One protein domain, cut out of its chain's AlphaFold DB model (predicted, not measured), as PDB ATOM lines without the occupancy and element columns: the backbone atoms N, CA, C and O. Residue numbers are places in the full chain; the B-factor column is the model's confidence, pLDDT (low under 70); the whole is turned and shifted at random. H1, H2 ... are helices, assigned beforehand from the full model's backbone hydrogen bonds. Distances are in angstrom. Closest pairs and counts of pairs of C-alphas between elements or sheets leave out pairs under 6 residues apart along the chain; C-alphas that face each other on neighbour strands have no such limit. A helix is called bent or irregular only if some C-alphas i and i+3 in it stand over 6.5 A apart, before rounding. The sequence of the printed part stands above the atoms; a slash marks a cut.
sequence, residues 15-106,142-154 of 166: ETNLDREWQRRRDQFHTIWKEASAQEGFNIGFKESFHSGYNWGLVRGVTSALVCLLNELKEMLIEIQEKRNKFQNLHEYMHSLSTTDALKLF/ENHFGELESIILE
ATOM      1  N   GLU A  15     156.690 167.573  46.437       75.75
ATOM      2  CA  GLU A  15     158.028 167.208  46.926       75.75
ATOM      3  C   GLU A  15     158.277 167.672  48.364       75.75
ATOM      4  O   GLU A  15     158.734 166.889  49.198       75.75
ATOM      5  N   THR A  16     157.899 168.907  48.702       78.69
ATOM      6  CA  THR A  16     158.044 169.437  50.070       78.69
ATOM      7  C   THR A  16     157.127 168.730  51.071       78.69
ATOM      8  O   THR A  16     157.509 168.491  52.221       78.69
ATOM      9  N   ASN A  17     155.919 168.341  50.650       84.06
ATOM     10  CA  ASN A  17     155.015 167.554  51.483       84.06
ATOM     11  C   ASN A  17     155.547 166.131  51.702       84.06
ATOM     12  O   ASN A  17     155.484 165.629  52.825       84.06
ATOM     13  N   LEU A  18     156.131 165.516  50.668       86.50
ATOM     14  CA  LEU A  18     156.802 164.222  50.773       86.50
ATOM     15  C   LEU A  18     157.998 164.290  51.728       86.50
ATOM     16  O   LEU A  18     158.077 163.459  52.627       86.50
ATOM     17  N   ASP A  19     158.884 165.279  51.604       90.50
ATOM     18  CA  ASP A  19     160.053 165.426  52.485       90.50
ATOM     19  C   ASP A  19     159.650 165.616  53.959       90.50
ATOM     20  O   ASP A  19     160.124 164.909  54.855       90.50
ATOM     21  N   ARG A  20     158.655 166.476  54.213       90.81
ATOM     22  CA  ARG A  20     158.070 166.663  55.550       90.81
ATOM     23  C   ARG A  20     157.464 165.374  56.109       90.81
ATOM     24  O   ARG A  20     157.595 165.089  57.300       90.81
ATOM     25  N   GLU A  21     156.764 164.612  55.277       89.94
ATOM     26  CA  GLU A  21     156.165 163.334  55.657       89.94
ATOM     27  C   GLU A  21     157.238 162.279  55.980       89.94
ATOM     28  O   GLU A  21     157.123 161.560  56.976       89.94
ATOM     29  N   TRP A  22     158.303 162.209  55.179       89.94
ATOM     30  CA  TRP A  22     159.442 161.322  55.408       89.94
ATOM     31  C   TRP A  22     160.164 161.645  56.711       89.94
ATOM     32  O   TRP A  22     160.463 160.731  57.485       89.94
ATOM     33  N   GLN A  23     160.401 162.929  56.982       91.31
ATOM     34  CA  GLN A  23     160.988 163.379  58.239       91.31
ATOM     35  C   GLN A  23     160.107 162.979  59.426       91.31
ATOM     36  O   GLN A  23     160.592 162.349  60.365       91.31
ATOM     37  N   ARG A  24     158.791 163.231  59.341       92.12
ATOM     38  CA  ARG A  24     157.846 162.853  60.401       92.12
ATOM     39  C   ARG A  24     157.866 161.351  60.675       92.12
ATOM     40  O   ARG A  24     157.905 160.953  61.835       92.12
ATOM     41  N   ARG A  25     157.852 160.509  59.636       91.12
ATOM     42  CA  ARG A  25     157.913 159.048  59.806       91.12
ATOM     43  C   ARG A  25     159.221 158.606  60.439       91.12
ATOM     44  O   ARG A  25     159.200 157.753  61.316       91.12
ATOM     45  N   ARG A  26     160.348 159.194  60.038       89.31
ATOM     46  CA  ARG A  26     161.653 158.887  60.635       89.31
ATOM     47  C   ARG A  26     161.674 159.211  62.128       89.31
ATOM     48  O   ARG A  26     162.108 158.376  62.913       89.31
ATOM     49  N   ASP A  27     161.150 160.370  62.514       91.94
ATOM     50  CA  ASP A  27     161.087 160.796  63.917       91.94
ATOM     51  C   ASP A  27     160.120 159.920  64.738       91.94
ATOM     52  O   ASP A  27     160.410 159.567  65.886       91.94
ATOM     53  N   GLN A  28     159.003 159.500  64.132       89.38
ATOM     54  CA  GLN A  28     158.078 158.530  64.723       89.38
ATOM     55  C   GLN A  28     158.752 157.171  64.934       89.38
ATOM     56  O   GLN A  28     158.712 156.643  66.041       89.38
ATOM     57  N   PHE A  29     159.421 156.626  63.914       86.75
ATOM     58  CA  PHE A  29     160.136 155.353  64.031       86.75
ATOM     59  C   PHE A  29     161.272 155.423  65.047       86.75
ATOM     60  O   PHE A  29     161.422 154.506  65.846       86.75
ATOM     61  N   HIS A  30     162.031 156.519  65.081       85.19
ATOM     62  CA  HIS A  30     163.091 156.717  66.069       85.19
ATOM     63  C   HIS A  30     162.554 156.718  67.501       85.19
ATOM     64  O   HIS A  30     163.155 156.118  68.389       85.19
ATOM     65  N   THR A  31     161.405 157.358  67.724       90.00
ATOM     66  CA  THR A  31     160.723 157.349  69.025       90.00
ATOM     67  C   THR A  31     160.244 155.944  69.390       90.00
ATOM     68  O   THR A  31     160.569 155.463  70.472       90.00
ATOM     69  N   ILE A  32     159.556 155.258  68.471       86.38
ATOM     70  CA  ILE A  32     159.031 153.900  68.692       86.38
ATOM     71  C   ILE A  32     160.168 152.905  68.952       86.38
ATOM     72  O   ILE A  32     160.058 152.062  69.835       86.38
ATOM     73  N   TRP A  33     161.285 152.999  68.228       67.00
ATOM     74  CA  TRP A  33     162.437 152.126  68.457       67.00
ATOM     75  C   TRP A  33     163.135 152.414  69.776       67.00
ATOM     76  O   TRP A  33     163.498 151.473  70.473       67.00
ATOM     77  N   LYS A  34     163.284 153.686  70.163       89.00
ATOM     78  CA  LYS A  34     163.794 154.026  71.497       89.00
ATOM     79  C   LYS A  34     162.912 153.458  72.598       89.00
ATOM     80  O   LYS A  34     163.438 152.916  73.563       89.00
ATOM     81  N   GLU A  35     161.598 153.568  72.444       88.56
ATOM     82  CA  GLU A  35     160.632 153.023  73.393       88.56
ATOM     83  C   GLU A  35     160.712 151.493  73.455       88.56
ATOM     84  O   GLU A  35     160.849 150.939  74.542       88.56
ATOM     85  N   ALA A  36     160.748 150.813  72.305       88.38
ATOM     86  CA  ALA A  36     160.885 149.361  72.240       88.38
ATOM     87  C   ALA A  36     162.209 148.870  72.851       88.38
ATOM     88  O   ALA A  36     162.214 147.920  73.630       88.38
ATOM     89  N   SER A  37     163.334 149.530  72.555       86.06
ATOM     90  CA  SER A  37     164.632 149.194  73.152       86.06
ATOM     91  C   SER A  37     164.669 149.467  74.658       86.06
ATOM     92  O   SER A  37     165.242 148.674  75.400       86.06
ATOM     93  N   ALA A  38     164.048 150.553  75.127       90.94
ATOM     94  CA  ALA A  38     163.936 150.838  76.556       90.94
ATOM     95  C   ALA A  38     163.058 149.801  77.274       90.94
ATOM     96  O   ALA A  38     163.407 149.358  78.366       90.94
ATOM     97  N   GLN A  39     161.952 149.381  76.654       90.81
ATOM     98  CA  GLN A  39     161.075 148.346  77.192       90.81
ATOM     99  C   GLN A  39     161.767 146.981  77.244       90.81
ATOM    100  O   GLN A  39     161.641 146.277  78.244       90.81
ATOM    101  N   GLU A  40     162.526 146.622  76.207       91.69
ATOM    102  CA  GLU A  40     163.317 145.389  76.199       91.69
ATOM    103  C   GLU A  40     164.384 145.415  77.297       91.69
ATOM    104  O   GLU A  40     164.475 144.481  78.091       91.69
ATOM    105  N   GLY A  41     165.125 146.522  77.420       88.38
ATOM    106  CA  GLY A  41     166.103 146.705  78.494       88.38
ATOM    107  C   GLY A  41     165.474 146.618  79.888       88.38
ATOM    108  O   GLY A  41     166.016 145.950  80.768       88.38
ATOM    109  N   PHE A  42     164.297 147.221  80.084       89.94
ATOM    110  CA  PHE A  42     163.540 147.096  81.331       89.94
ATOM    111  C   PHE A  42     163.119 145.648  81.604       89.94
ATOM    112  O   PHE A  42     163.266 145.178  82.724       89.94
ATOM    113  N   ASN A  43     162.608 144.930  80.602       90.56
ATOM    114  CA  ASN A  43     162.163 143.544  80.754       90.56
ATOM    115  C   ASN A  43     163.320 142.607  81.125       90.56
ATOM    116  O   ASN A  43     163.152 141.738  81.980       90.56
ATOM    117  N   ILE A  44     164.490 142.794  80.510       88.12
ATOM    118  CA  ILE A  44     165.711 142.054  80.852       88.12
ATOM    119  C   ILE A  44     166.105 142.347  82.302       88.12
ATOM    120  O   ILE A  44     166.173 141.420  83.108       88.12
ATOM    121  N   GLY A  45     166.259 143.627  82.656       85.25
ATOM    122  CA  GLY A  45     166.635 144.020  84.015       85.25
ATOM    123  C   GLY A  45     165.612 143.587  85.068       85.25
ATOM    124  O   GLY A  45     165.979 143.194  86.171       85.25
ATOM    125  N   PHE A  46     164.319 143.586  84.735       87.19
ATOM    126  CA  PHE A  46     163.270 143.069  85.609       87.19
ATOM    127  C   PHE A  46     163.419 141.566  85.837       87.19
ATOM    128  O   PHE A  46     163.370 141.130  86.979       87.19
ATOM    129  N   LYS A  47     163.618 140.763  84.785       88.06
ATOM    130  CA  LYS A  47     163.793 139.307  84.927       88.06
ATOM    131  C   LYS A  47     165.003 138.958  85.786       88.06
ATOM    132  O   LYS A  47     164.904 138.060  86.614       88.06
ATOM    133  N   GLU A  48     166.101 139.683  85.603       85.00
ATOM    134  CA  GLU A  48     167.338 139.497  86.361       85.00
ATOM    135  C   GLU A  48     167.173 139.909  87.834       85.00
ATOM    136  O   GLU A  48     167.639 139.222  88.737       85.00
ATOM    137  N   SER A  49     166.434 140.989  88.103       84.12
ATOM    138  CA  SER A  49     166.234 141.512  89.465       84.12
ATOM    139  C   SER A  49     165.031 140.951  90.215       84.12
ATOM    140  O   SER A  49     164.938 141.137  91.430       84.12
ATOM    141  N   PHE A  50     164.106 140.266  89.537       84.94
ATOM    142  CA  PHE A  50     162.826 139.860  90.115       84.94
ATOM    143  C   PHE A  50     163.002 139.015  91.380       84.94
ATOM    144  O   PHE A  50     162.377 139.307  92.401       84.94
ATOM    145  N   HIS A  51     163.861 137.995  91.330       84.12
ATOM    146  CA  HIS A  51     164.031 137.068  92.447       84.12
ATOM    147  C   HIS A  51     164.696 137.747  93.652       84.12
ATOM    148  O   HIS A  51     164.132 137.765  94.747       84.12
ATOM    149  N   SER A  52     165.847 138.386  93.440       85.00
ATOM    150  CA  SER A  52     166.600 139.073  94.495       85.00
ATOM    151  C   SER A  52     165.815 140.239  95.100       85.00
ATOM    152  O   SER A  52     165.792 140.410  96.320       85.00
ATOM    153  N   GLY A  53     165.097 141.001  94.269       88.00
ATOM    154  CA  GLY A  53     164.229 142.090  94.710       88.00
ATOM    155  C   GLY A  53     163.041 141.602  95.541       88.00
ATOM    156  O   GLY A  53     162.744 142.187  96.587       88.00
ATOM    157  N   TYR A  54     162.392 140.509  95.125       89.12
ATOM    158  CA  TYR A  54     161.317 139.876  95.893       89.12
ATOM    159  C   TYR A  54     161.817 139.382  97.255       89.12
ATOM    160  O   TYR A  54     161.222 139.712  98.282       89.12
ATOM    161  N   ASN A  55     162.934 138.653  97.278       89.69
ATOM    162  CA  ASN A  55     163.515 138.101  98.500       89.69
ATOM    163  C   ASN A  55     163.909 139.205  99.487       89.69
ATOM    164  O   ASN A  55     163.542 139.141 100.662       89.69
ATOM    165  N   TRP A  56     164.583 140.256  99.011       88.94
ATOM    166  CA  TRP A  56     164.933 141.410  99.839       88.94
ATOM    167  C   TRP A  56     163.692 142.101 100.415       88.94
ATOM    168  O   TRP A  56     163.627 142.390 101.615       88.94
ATOM    169  N   GLY A  57     162.670 142.312  99.580       90.38
ATOM    170  CA  GLY A  57     161.389 142.868 100.009       90.38
ATOM    171  C   GLY A  57     160.696 142.006 101.066       90.38
ATOM    172  O   GLY A  57     160.158 142.542 102.036       90.38
ATOM    173  N   LEU A  58     160.755 140.679 100.926       91.44
ATOM    174  CA  LEU A  58     160.160 139.740 101.873       91.44
ATOM    175  C   LEU A  58     160.857 139.791 103.236       91.44
ATOM    176  O   LEU A  58     160.181 139.947 104.252       91.44
ATOM    177  N   VAL A  59     162.194 139.723 103.265       91.56
ATOM    178  CA  VAL A  59     162.978 139.820 104.509       91.56
ATOM    179  C   VAL A  59     162.660 141.121 105.229       91.56
ATOM    180  O   VAL A  59     162.326 141.110 106.417       91.56
ATOM    181  N   ARG A  60     162.686 142.243 104.505       91.69
ATOM    182  CA  ARG A  60     162.386 143.559 105.071       91.69
ATOM    183  C   ARG A  60     160.953 143.641 105.589       91.69
ATOM    184  O   ARG A  60     160.736 144.151 106.685       91.69
ATOM    185  N   GLY A  61     159.984 143.119 104.841       92.62
ATOM    186  CA  GLY A  61     158.571 143.133 105.217       92.62
ATOM    187  C   GLY A  61     158.275 142.293 106.459       92.62
ATOM    188  O   GLY A  61     157.670 142.796 107.406       92.62
ATOM    189  N   VAL A  62     158.739 141.040 106.488       91.44
ATOM    190  CA  VAL A  62     158.515 140.114 107.611       91.44
ATOM    191  C   VAL A  62     159.163 140.644 108.887       91.44
ATOM    192  O   VAL A  62     158.507 140.731 109.924       91.44
ATOM    193  N   THR A  63     160.432 141.046 108.812       92.00
ATOM    194  CA  THR A  63     161.162 141.556 109.981       92.00
ATOM    195  C   THR A  63     160.564 142.865 110.503       92.00
ATOM    196  O   THR A  63     160.391 143.013 111.712       92.00
ATOM    197  N   SER A  64     160.136 143.773 109.617       92.12
ATOM    198  CA  SER A  64     159.444 145.011 110.015       92.12
ATOM    199  C   SER A  64     158.098 144.727 110.686       92.12
ATOM    200  O   SER A  64     157.782 145.312 111.720       92.12
ATOM    201  N   ALA A  65     157.306 143.799 110.136       91.75
ATOM    202  CA  ALA A  65     156.026 143.409 110.723       91.75
ATOM    203  C   ALA A  65     156.211 142.815 112.127       91.75
ATOM    204  O   ALA A  65     155.486 143.190 113.048       91.75
ATOM    205  N   LEU A  66     157.215 141.950 112.308       89.12
ATOM    206  CA  LEU A  66     157.553 141.364 113.606       89.12
ATOM    207  C   LEU A  66     157.988 142.417 114.627       89.12
ATOM    208  O   LEU A  66     157.598 142.322 115.788       89.12
ATOM    209  N   VAL A  67     158.751 143.439 114.229       90.38
ATOM    210  CA  VAL A  67     159.156 144.523 115.139       90.38
ATOM    211  C   VAL A  67     157.961 145.352 115.613       90.38
ATOM    212  O   VAL A  67     157.935 145.745 116.781       90.38
ATOM    213  N   CYS A  68     156.945 145.535 114.771       90.44
ATOM    214  CA  CYS A  68     155.726 146.276 115.106       90.44
ATOM    215  C   CYS A  68     154.758 145.537 116.049       90.44
ATOM    216  O   CYS A  68     153.806 146.147 116.535       90.44
ATOM    217  N   LEU A  69     154.956 144.240 116.308       90.62
ATOM    218  CA  LEU A  69     154.108 143.484 117.234       90.62
ATOM    219  C   LEU A  69     154.352 143.880 118.700       90.62
ATOM    220  O   LEU A  69     155.417 144.373 119.067       90.62
ATOM    221  N   LEU A  70     153.372 143.608 119.562       90.75
ATOM    222  CA  LEU A  70     153.551 143.662 121.018       90.75
ATOM    223  C   LEU A  70     154.460 142.516 121.478       90.75
ATOM    224  O   LEU A  70     154.449 141.443 120.872       90.75
ATOM    225  N   ASN A  71     155.230 142.720 122.549       88.88
ATOM    226  CA  ASN A  71     156.193 141.719 123.021       88.88
ATOM    227  C   ASN A  71     155.512 140.394 123.380       88.88
ATOM    228  O   ASN A  71     156.014 139.344 123.002       88.88
ATOM    229  N   GLU A  72     154.325 140.439 123.984       88.69
ATOM    230  CA  GLU A  72     153.538 139.255 124.336       88.69
ATOM    231  C   GLU A  72     153.147 138.440 123.091       88.69
ATOM    232  O   GLU A  72     153.156 137.211 123.108       88.69
ATOM    233  N   LEU A  73     152.844 139.121 121.978       87.06
ATOM    234  CA  LEU A  73     152.545 138.468 120.702       87.06
ATOM    235  C   LEU A  73     153.814 137.911 120.054       87.06
ATOM    236  O   LEU A  73     153.795 136.791 119.551       87.06
ATOM    237  N   LYS A  74     154.931 138.651 120.095       88.19
ATOM    238  CA  LYS A  74     156.224 138.161 119.586       88.19
ATOM    239  C   LYS A  74     156.680 136.913 120.329       88.19
ATOM    240  O   LYS A  74     157.184 135.993 119.700       88.19
ATOM    241  N   GLU A  75     156.506 136.885 121.645       88.19
ATOM    242  CA  GLU A  75     156.838 135.739 122.489       88.19
ATOM    243  C   GLU A  75     155.950 134.532 122.192       88.19
ATOM    244  O   GLU A  75     156.446 133.411 122.183       88.19
ATOM    245  N   MET A  76     154.671 134.753 121.875       85.94
ATOM    246  CA  MET A  76     153.753 133.688 121.466       85.94
ATOM    247  C   MET A  76     154.072 133.128 120.072       85.94
ATOM    248  O   MET A  76     153.957 131.928 119.849       85.94
ATOM    249  N   LEU A  77     154.461 133.983 119.120       85.19
ATOM    250  CA  LEU A  77     154.831 133.570 117.760       85.19
ATOM    251  C   LEU A  77     156.222 132.927 117.697       85.19
ATOM    252  O   LEU A  77     156.455 132.012 116.909       85.19
ATOM    253  N   ILE A  78     157.156 133.429 118.499       87.56
ATOM    254  CA  ILE A  78     158.554 133.011 118.525       87.56
ATOM    255  C   ILE A  78     158.918 132.804 119.986       87.56
ATOM    256  O   ILE A  78     159.402 133.728 120.630       87.56
ATOM    257  N   GLU A  79     158.710 131.601 120.515       85.44
ATOM    258  CA  GLU A  79     158.922 131.299 121.939       85.44
ATOM    259  C   GLU A  79     160.394 131.431 122.365       85.44
ATOM    260  O   GLU A  79     160.707 131.872 123.476       85.44
ATOM    261  N   ILE A  80     161.321 131.115 121.457       88.62
ATOM    262  CA  ILE A  80     162.762 131.091 121.723       88.62
ATOM    263  C   ILE A  80     163.353 132.506 121.628       88.62
ATOM    264  O   ILE A  80     163.406 133.105 120.551       88.62
ATOM    265  N   GLN A  81     163.894 133.021 122.738       87.62
ATOM    266  CA  GLN A  81     164.508 134.358 122.793       87.62
ATOM    267  C   GLN A  81     165.669 134.534 121.803       87.62
ATOM    268  O   GLN A  81     165.796 135.592 121.193       87.62
ATOM    269  N   GLU A  82     166.504 133.509 121.605       90.56
ATOM    270  CA  GLU A  82     167.603 133.562 120.630       90.56
ATOM    271  C   GLU A  82     167.089 133.850 119.209       90.56
ATOM    272  O   GLU A  82     167.671 134.653 118.483       90.56
ATOM    273  N   LYS A  83     165.955 133.250 118.826       86.94
ATOM    274  CA  LYS A  83     165.328 133.457 117.515       86.94
ATOM    275  C   LYS A  83     164.742 134.861 117.391       86.94
ATOM    276  O   LYS A  83     164.918 135.495 116.354       86.94
ATOM    277  N   ARG A  84     164.138 135.388 118.463       89.62
ATOM    278  CA  ARG A  84     163.699 136.795 118.519       89.62
ATOM    279  C   ARG A  84     164.870 137.757 118.312       89.62
ATOM    280  O   ARG A  84     164.749 138.695 117.532       89.62
ATOM    281  N   ASN A  85     166.013 137.490 118.945       91.31
ATOM    282  CA  ASN A  85     167.218 138.304 118.773       91.31
ATOM    283  C   ASN A  85     167.752 138.240 117.334       91.31
ATOM    284  O   ASN A  85     168.148 139.263 116.791       91.31
ATOM    285  N   LYS A  86     167.715 137.065 116.690       91.25
ATOM    286  CA  LYS A  86     168.097 136.917 115.275       91.25
ATOM    287  C   LYS A  86     167.200 137.740 114.345       91.25
ATOM    288  O   LYS A  86     167.716 138.504 113.538       91.25
ATOM    289  N   PHE A  87     165.876 137.682 114.517       90.19
ATOM    290  CA  PHE A  87     164.951 138.539 113.762       90.19
ATOM    291  C   PHE A  87     165.213 140.032 113.983       90.19
ATOM    292  O   PHE A  87     165.147 140.810 113.034       90.19
ATOM    293  N   GLN A  88     165.514 140.427 115.221       91.19
ATOM    294  CA  GLN A  88     165.825 141.813 115.561       91.19
ATOM    295  C   GLN A  88     167.120 142.283 114.882       91.19
ATOM    296  O   GLN A  88     167.129 143.342 114.263       91.19
ATOM    297  N   ASN A  89     168.182 141.474 114.921       91.94
ATOM    298  CA  ASN A  89     169.442 141.781 114.244       91.94
ATOM    299  C   ASN A  89     169.248 141.898 112.725       91.94
ATOM    300  O   ASN A  89     169.754 142.832 112.102       91.94
ATOM    301  N   LEU A  90     168.473 140.981 112.136       91.06
ATOM    302  CA  LEU A  90     168.155 140.993 110.710       91.06
ATOM    303  C   LEU A  90     167.351 142.244 110.329       91.06
ATOM    304  O   LEU A  90     167.651 142.885 109.323       91.06
ATOM    305  N   HIS A  91     166.377 142.634 111.158       93.25
ATOM    306  CA  HIS A  91     165.637 143.884 110.993       93.25
ATOM    307  C   HIS A  91     166.570 145.099 111.031       93.25
ATOM    308  O   HIS A  91     166.510 145.941 110.141       93.25
ATOM    309  N   GLU A  92     167.425 145.205 112.049       93.00
ATOM    310  CA  GLU A  92     168.334 146.340 112.218       93.00
ATOM    311  C   GLU A  92     169.285 146.476 111.030       93.00
ATOM    312  O   GLU A  92     169.433 147.569 110.479       93.00
ATOM    313  N   TYR A  93     169.845 145.360 110.563       89.56
ATOM    314  CA  TYR A  93     170.681 145.335 109.371       89.56
ATOM    315  C   TYR A  93     169.900 145.771 108.116       89.56
ATOM    316  O   TYR A  93     170.308 146.708 107.426       89.56
ATOM    317  N   MET A  94     168.729 145.181 107.854       88.50
ATOM    318  CA  MET A  94     167.880 145.516 106.696       88.50
ATOM    319  C   MET A  94     167.324 146.942 106.721       88.50
ATOM    320  O   MET A  94     167.067 147.546 105.674       88.50
ATOM    321  N   HIS A  95     167.110 147.494 107.910       88.75
ATOM    322  CA  HIS A  95     166.665 148.868 108.089       88.75
ATOM    323  C   HIS A  95     167.831 149.858 107.954       88.75
ATOM    324  O   HIS A  95     167.625 150.980 107.491       88.75
ATOM    325  N   SER A  96     169.052 149.460 108.322       90.56
ATOM    326  CA  SER A  96     170.259 150.270 108.113       90.56
ATOM    327  C   SER A  96     170.645 150.376 106.634       90.56
ATOM    328  O   SER A  96     171.169 151.401 106.202       90.56
ATOM    329  N   LEU A  97     170.340 149.337 105.851       89.12
ATOM    330  CA  LEU A  97     170.636 149.283 104.429       89.12
ATOM    331  C   LEU A  97     169.662 150.166 103.636       89.12
ATOM    332  O   LEU A  97     168.442 149.961 103.642       89.12
ATOM    333  N   SER A  98     170.199 151.158 102.924       89.75
ATOM    334  CA  SER A  98     169.396 151.998 102.038       89.75
ATOM    335  C   SER A  98     168.975 151.226 100.782       89.75
ATOM    336  O   SER A  98     169.628 150.269 100.369       89.75
ATOM    337  N   THR A  99     167.890 151.650 100.129       88.06
ATOM    338  CA  THR A  99     167.460 151.044  98.856       88.06
ATOM    339  C   THR A  99     168.527 151.202  97.765       88.06
ATOM    340  O   THR A  99     168.682 150.322  96.925       88.06
ATOM    341  N   THR A 100     169.283 152.303  97.778       90.06
ATOM    342  CA  THR A 100     170.364 152.554  96.815       90.06
ATOM    343  C   THR A 100     171.555 151.633  97.053       90.06
ATOM    344  O   THR A 100     172.094 151.084  96.096       90.06
ATOM    345  N   ASP A 101     171.932 151.418  98.314       89.50
ATOM    346  CA  ASP A 101     173.016 150.496  98.658       89.50
ATOM    347  C   ASP A 101     172.616 149.045  98.377       89.50
ATOM    348  O   ASP A 101     173.422 148.286  97.849       89.50
ATOM    349  N   ALA A 102     171.358 148.673  98.635       88.38
ATOM    350  CA  ALA A 102     170.822 147.363  98.263       88.38
ATOM    351  C   ALA A 102     170.851 147.137  96.742       88.38
ATOM    352  O   ALA A 102     171.243 146.066  96.284       88.38
ATOM    353  N   LEU A 103     170.489 148.153  95.950       88.38
ATOM    354  CA  LEU A 103     170.571 148.084  94.489       88.38
ATOM    355  C   LEU A 103     172.018 147.944  94.005       88.38
ATOM    356  O   LEU A 103     172.282 147.221  93.048       88.38
ATOM    357  N   LYS A 104     172.956 148.625  94.669       89.62
ATOM    358  CA  LYS A 104     174.379 148.505  94.363       89.62
ATOM    359  C   LYS A 104     174.902 147.100  94.668       89.62
ATOM    360  O   LYS A 104     175.563 146.530  93.813       89.62
ATOM    361  N   LEU A 105     174.558 146.539  95.831       87.44
ATOM    362  CA  LEU A 105     174.909 145.160  96.185       87.44
ATOM    363  C   LEU A 105     174.400 144.174  95.132       87.44
ATOM    364  O   LEU A 105     175.171 143.364  94.644       87.44
ATOM    365  N   PHE A 106     173.143 144.321  94.705       87.31
ATOM    366  CA  PHE A 106     172.577 143.493  93.643       87.31
ATOM    367  C   PHE A 106     173.349 143.604  92.317       87.31
ATOM    368  O   PHE A 106     173.611 142.601  91.663       87.31
ATOM    369  N   GLU A 142     170.860 137.066  99.087       75.94
ATOM    370  CA  GLU A 142     170.343 135.696  99.239       75.94
ATOM    371  C   GLU A 142     170.729 135.052 100.570       75.94
ATOM    372  O   GLU A 142     170.008 134.179 101.063       75.94
ATOM    373  N   ASN A 143     171.840 135.477 101.175       82.94
ATOM    374  CA  ASN A 143     172.213 135.030 102.516       82.94
ATOM    375  C   ASN A 143     171.169 135.460 103.553       82.94
ATOM    376  O   ASN A 143     170.736 134.640 104.360       82.94
ATOM    377  N   HIS A 144     170.687 136.703 103.470       84.69
ATOM    378  CA  HIS A 144     169.676 137.240 104.394       84.69
ATOM    379  C   HIS A 144     168.323 136.555 104.233       84.69
ATOM    380  O   HIS A 144     167.621 136.303 105.213       84.69
ATOM    381  N   PHE A 145     167.960 136.218 102.994       87.00
ATOM    382  CA  PHE A 145     166.773 135.410 102.729       87.00
ATOM    383  C   PHE A 145     166.911 133.996 103.302       87.00
ATOM    384  O   PHE A 145     165.991 133.518 103.961       87.00
ATOM    385  N   GLY A 146     168.068 133.351 103.115       86.25
ATOM    386  CA  GLY A 146     168.345 132.039 103.702       86.25
ATOM    387  C   GLY A 146     168.313 132.051 105.233       86.25
ATOM    388  O   GLY A 146     167.784 131.126 105.848       86.25
ATOM    389  N   GLU A 147     168.817 133.118 105.860       87.69
ATOM    390  CA  GLU A 147     168.725 133.303 107.310       87.69
ATOM    391  C   GLU A 147     167.265 133.433 107.764       87.69
ATOM    392  O   GLU A 147     166.847 132.731 108.687       87.69
ATOM    393  N   LEU A 148     166.462 134.260 107.085       88.62
ATOM    394  CA  LEU A 148     165.031 134.386 107.368       88.62
ATOM    395  C   LEU A 148     164.311 133.036 107.243       88.62
ATOM    396  O   LEU A 148     163.553 132.656 108.134       88.62
ATOM    397  N   GLU A 149     164.551 132.314 106.150       87.56
ATOM    398  CA  GLU A 149     163.944 131.013 105.873       87.56
ATOM    399  C   GLU A 149     164.283 129.992 106.967       87.56
ATOM    400  O   GLU A 149     163.379 129.355 107.512       87.56
ATOM    401  N   SER A 150     165.554 129.900 107.371       86.94
ATOM    402  CA  SER A 150     165.978 129.023 108.469       86.94
ATOM    403  C   SER A 150     165.264 129.360 109.777       86.94
ATOM    404  O   SER A 150     164.866 128.459 110.514       86.94
ATOM    405  N   ILE A 151     165.088 130.646 110.088       83.81
ATOM    406  CA  ILE A 151     164.421 131.062 111.324       83.81
ATOM    407  C   ILE A 151     162.915 130.741 111.263       83.81
ATOM    408  O   ILE A 151     162.365 130.263 112.258       83.81
ATOM    409  N   ILE A 152     162.259 130.950 110.115       86.06
ATOM    410  CA  ILE A 152     160.829 130.651 109.908       86.06
ATOM    411  C   ILE A 152     160.555 129.145 109.989       86.06
ATOM    412  O   ILE A 152     159.607 128.735 110.655       86.06
ATOM    413  N   LEU A 153     161.392 128.306 109.375       82.00
ATOM    414  CA  LEU A 153     161.236 126.844 109.427       82.00
ATOM    415  C   LEU A 153     161.294 126.297 110.858       82.00
ATOM    416  O   LEU A 153     160.639 125.307 111.183       82.00
ATOM    417  N   GLU A 154     162.049 126.963 111.726       79.38
ATOM    418  CA  GLU A 154     162.149 126.628 113.144       79.38
ATOM    419  C   GLU A 154     161.046 127.273 114.005       79.38
ATOM    420  O   GLU A 154     160.951 126.984 115.198       79.38
TER     421      GLU A 154
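Overview. This is residues 15 to 106 and 142 to 154 of the 166 residues of an uncharacterized protein of Citrus sinensis (UniProt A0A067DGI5). One very long helix, H1, makes a free arm with its first part and, past a bend, runs into a small head of helices at its far end. In the head, H3 and H5 pack on the second arm, H1b, and on each other, while the short H2 sits at the corner beyond H1b and the short H4 folds back near the start of H1b. The printed part has 105 residues, with five named helices in the order H1, H2, H3, H4, H5 and no named strand; its class is all helix. It is extended, with a radius of gyration of the C-alphas of 24.2 A, and a rod spanning 83 by 24 by 21 A, the free arm making much of the length.

Arrangement. H1, residues 15 to 67, was assigned as one helix by its hydrogen bonds, but it is bent: C-alphas 48 and 51 are 7.3 A apart. Its arms, H1a, residues 15 to 48, and H1b, residues 51 to 67, stand at a steep tilt of 56 degrees. H1a touches no helix. H2, residues 71 to 77, is close to H1b but not clearly touching it, the closest C-alphas being those of Leu 66 and Lys 74 at 6.9 A. H3, residues 81 to 96, and H2 only just touch, and only at the corner, with 3 pairs of C-alphas within 8 A, the closest those of Lys 74 and Arg 84 at 7.7 A. H3 touches H1b at a steep tilt of 59 degrees, opposite ways, with the C-alphas of Thr 63 and His 91 closest at 5.1 A. H4, residues 99 to 106, is close to H1b but not clearly touching it, with the C-alphas of Ser 52 and Phe 106 closest at 7.5 A. H5, residues 142 to 153, touches residues 52 to 59 of H1b at a steep tilt of 49 degrees, the same way, with Asn 55 and Phe 145 closest at 6.0 A between C-alphas. H5 touches residues 83 to 90 of H3 at a shallow tilt of 29 degrees, opposite ways, the closest C-alphas being those of Lys 83 and Ile 151 at 6.7 A. In H1a, H1b, H2, H3, H4 and H5 every O i to N i+4 pair is within hydrogen-bond range.

Along the chain. H1a begins at C-alpha 15, (158.028, 167.208, 46.926), and measures 49.1 A; H1b measures 24.4 A and ends at C-alpha 67, (159.156, 144.523, 115.139). H3 measures 22.4 A and H5 16.3 A, ending at C-alpha 153, (161.236, 126.844, 109.427).

Size, cuts and confidence. The two C-alphas farthest apart, those of Glu 15 and Ile 80, are 83.2 A apart. Residues 15 to 47 stand free, as do residues 96 to 101; the body without them spans 40 by 21 by 16 A. Residues 107 to 141 are not printed, and C-alphas 106 and 142 are 9.9 A apart across the cut, which is the link from H4 to H5; the other links are tight. The mean pLDDT of the printed part is 88.1, with residue 33 under 70.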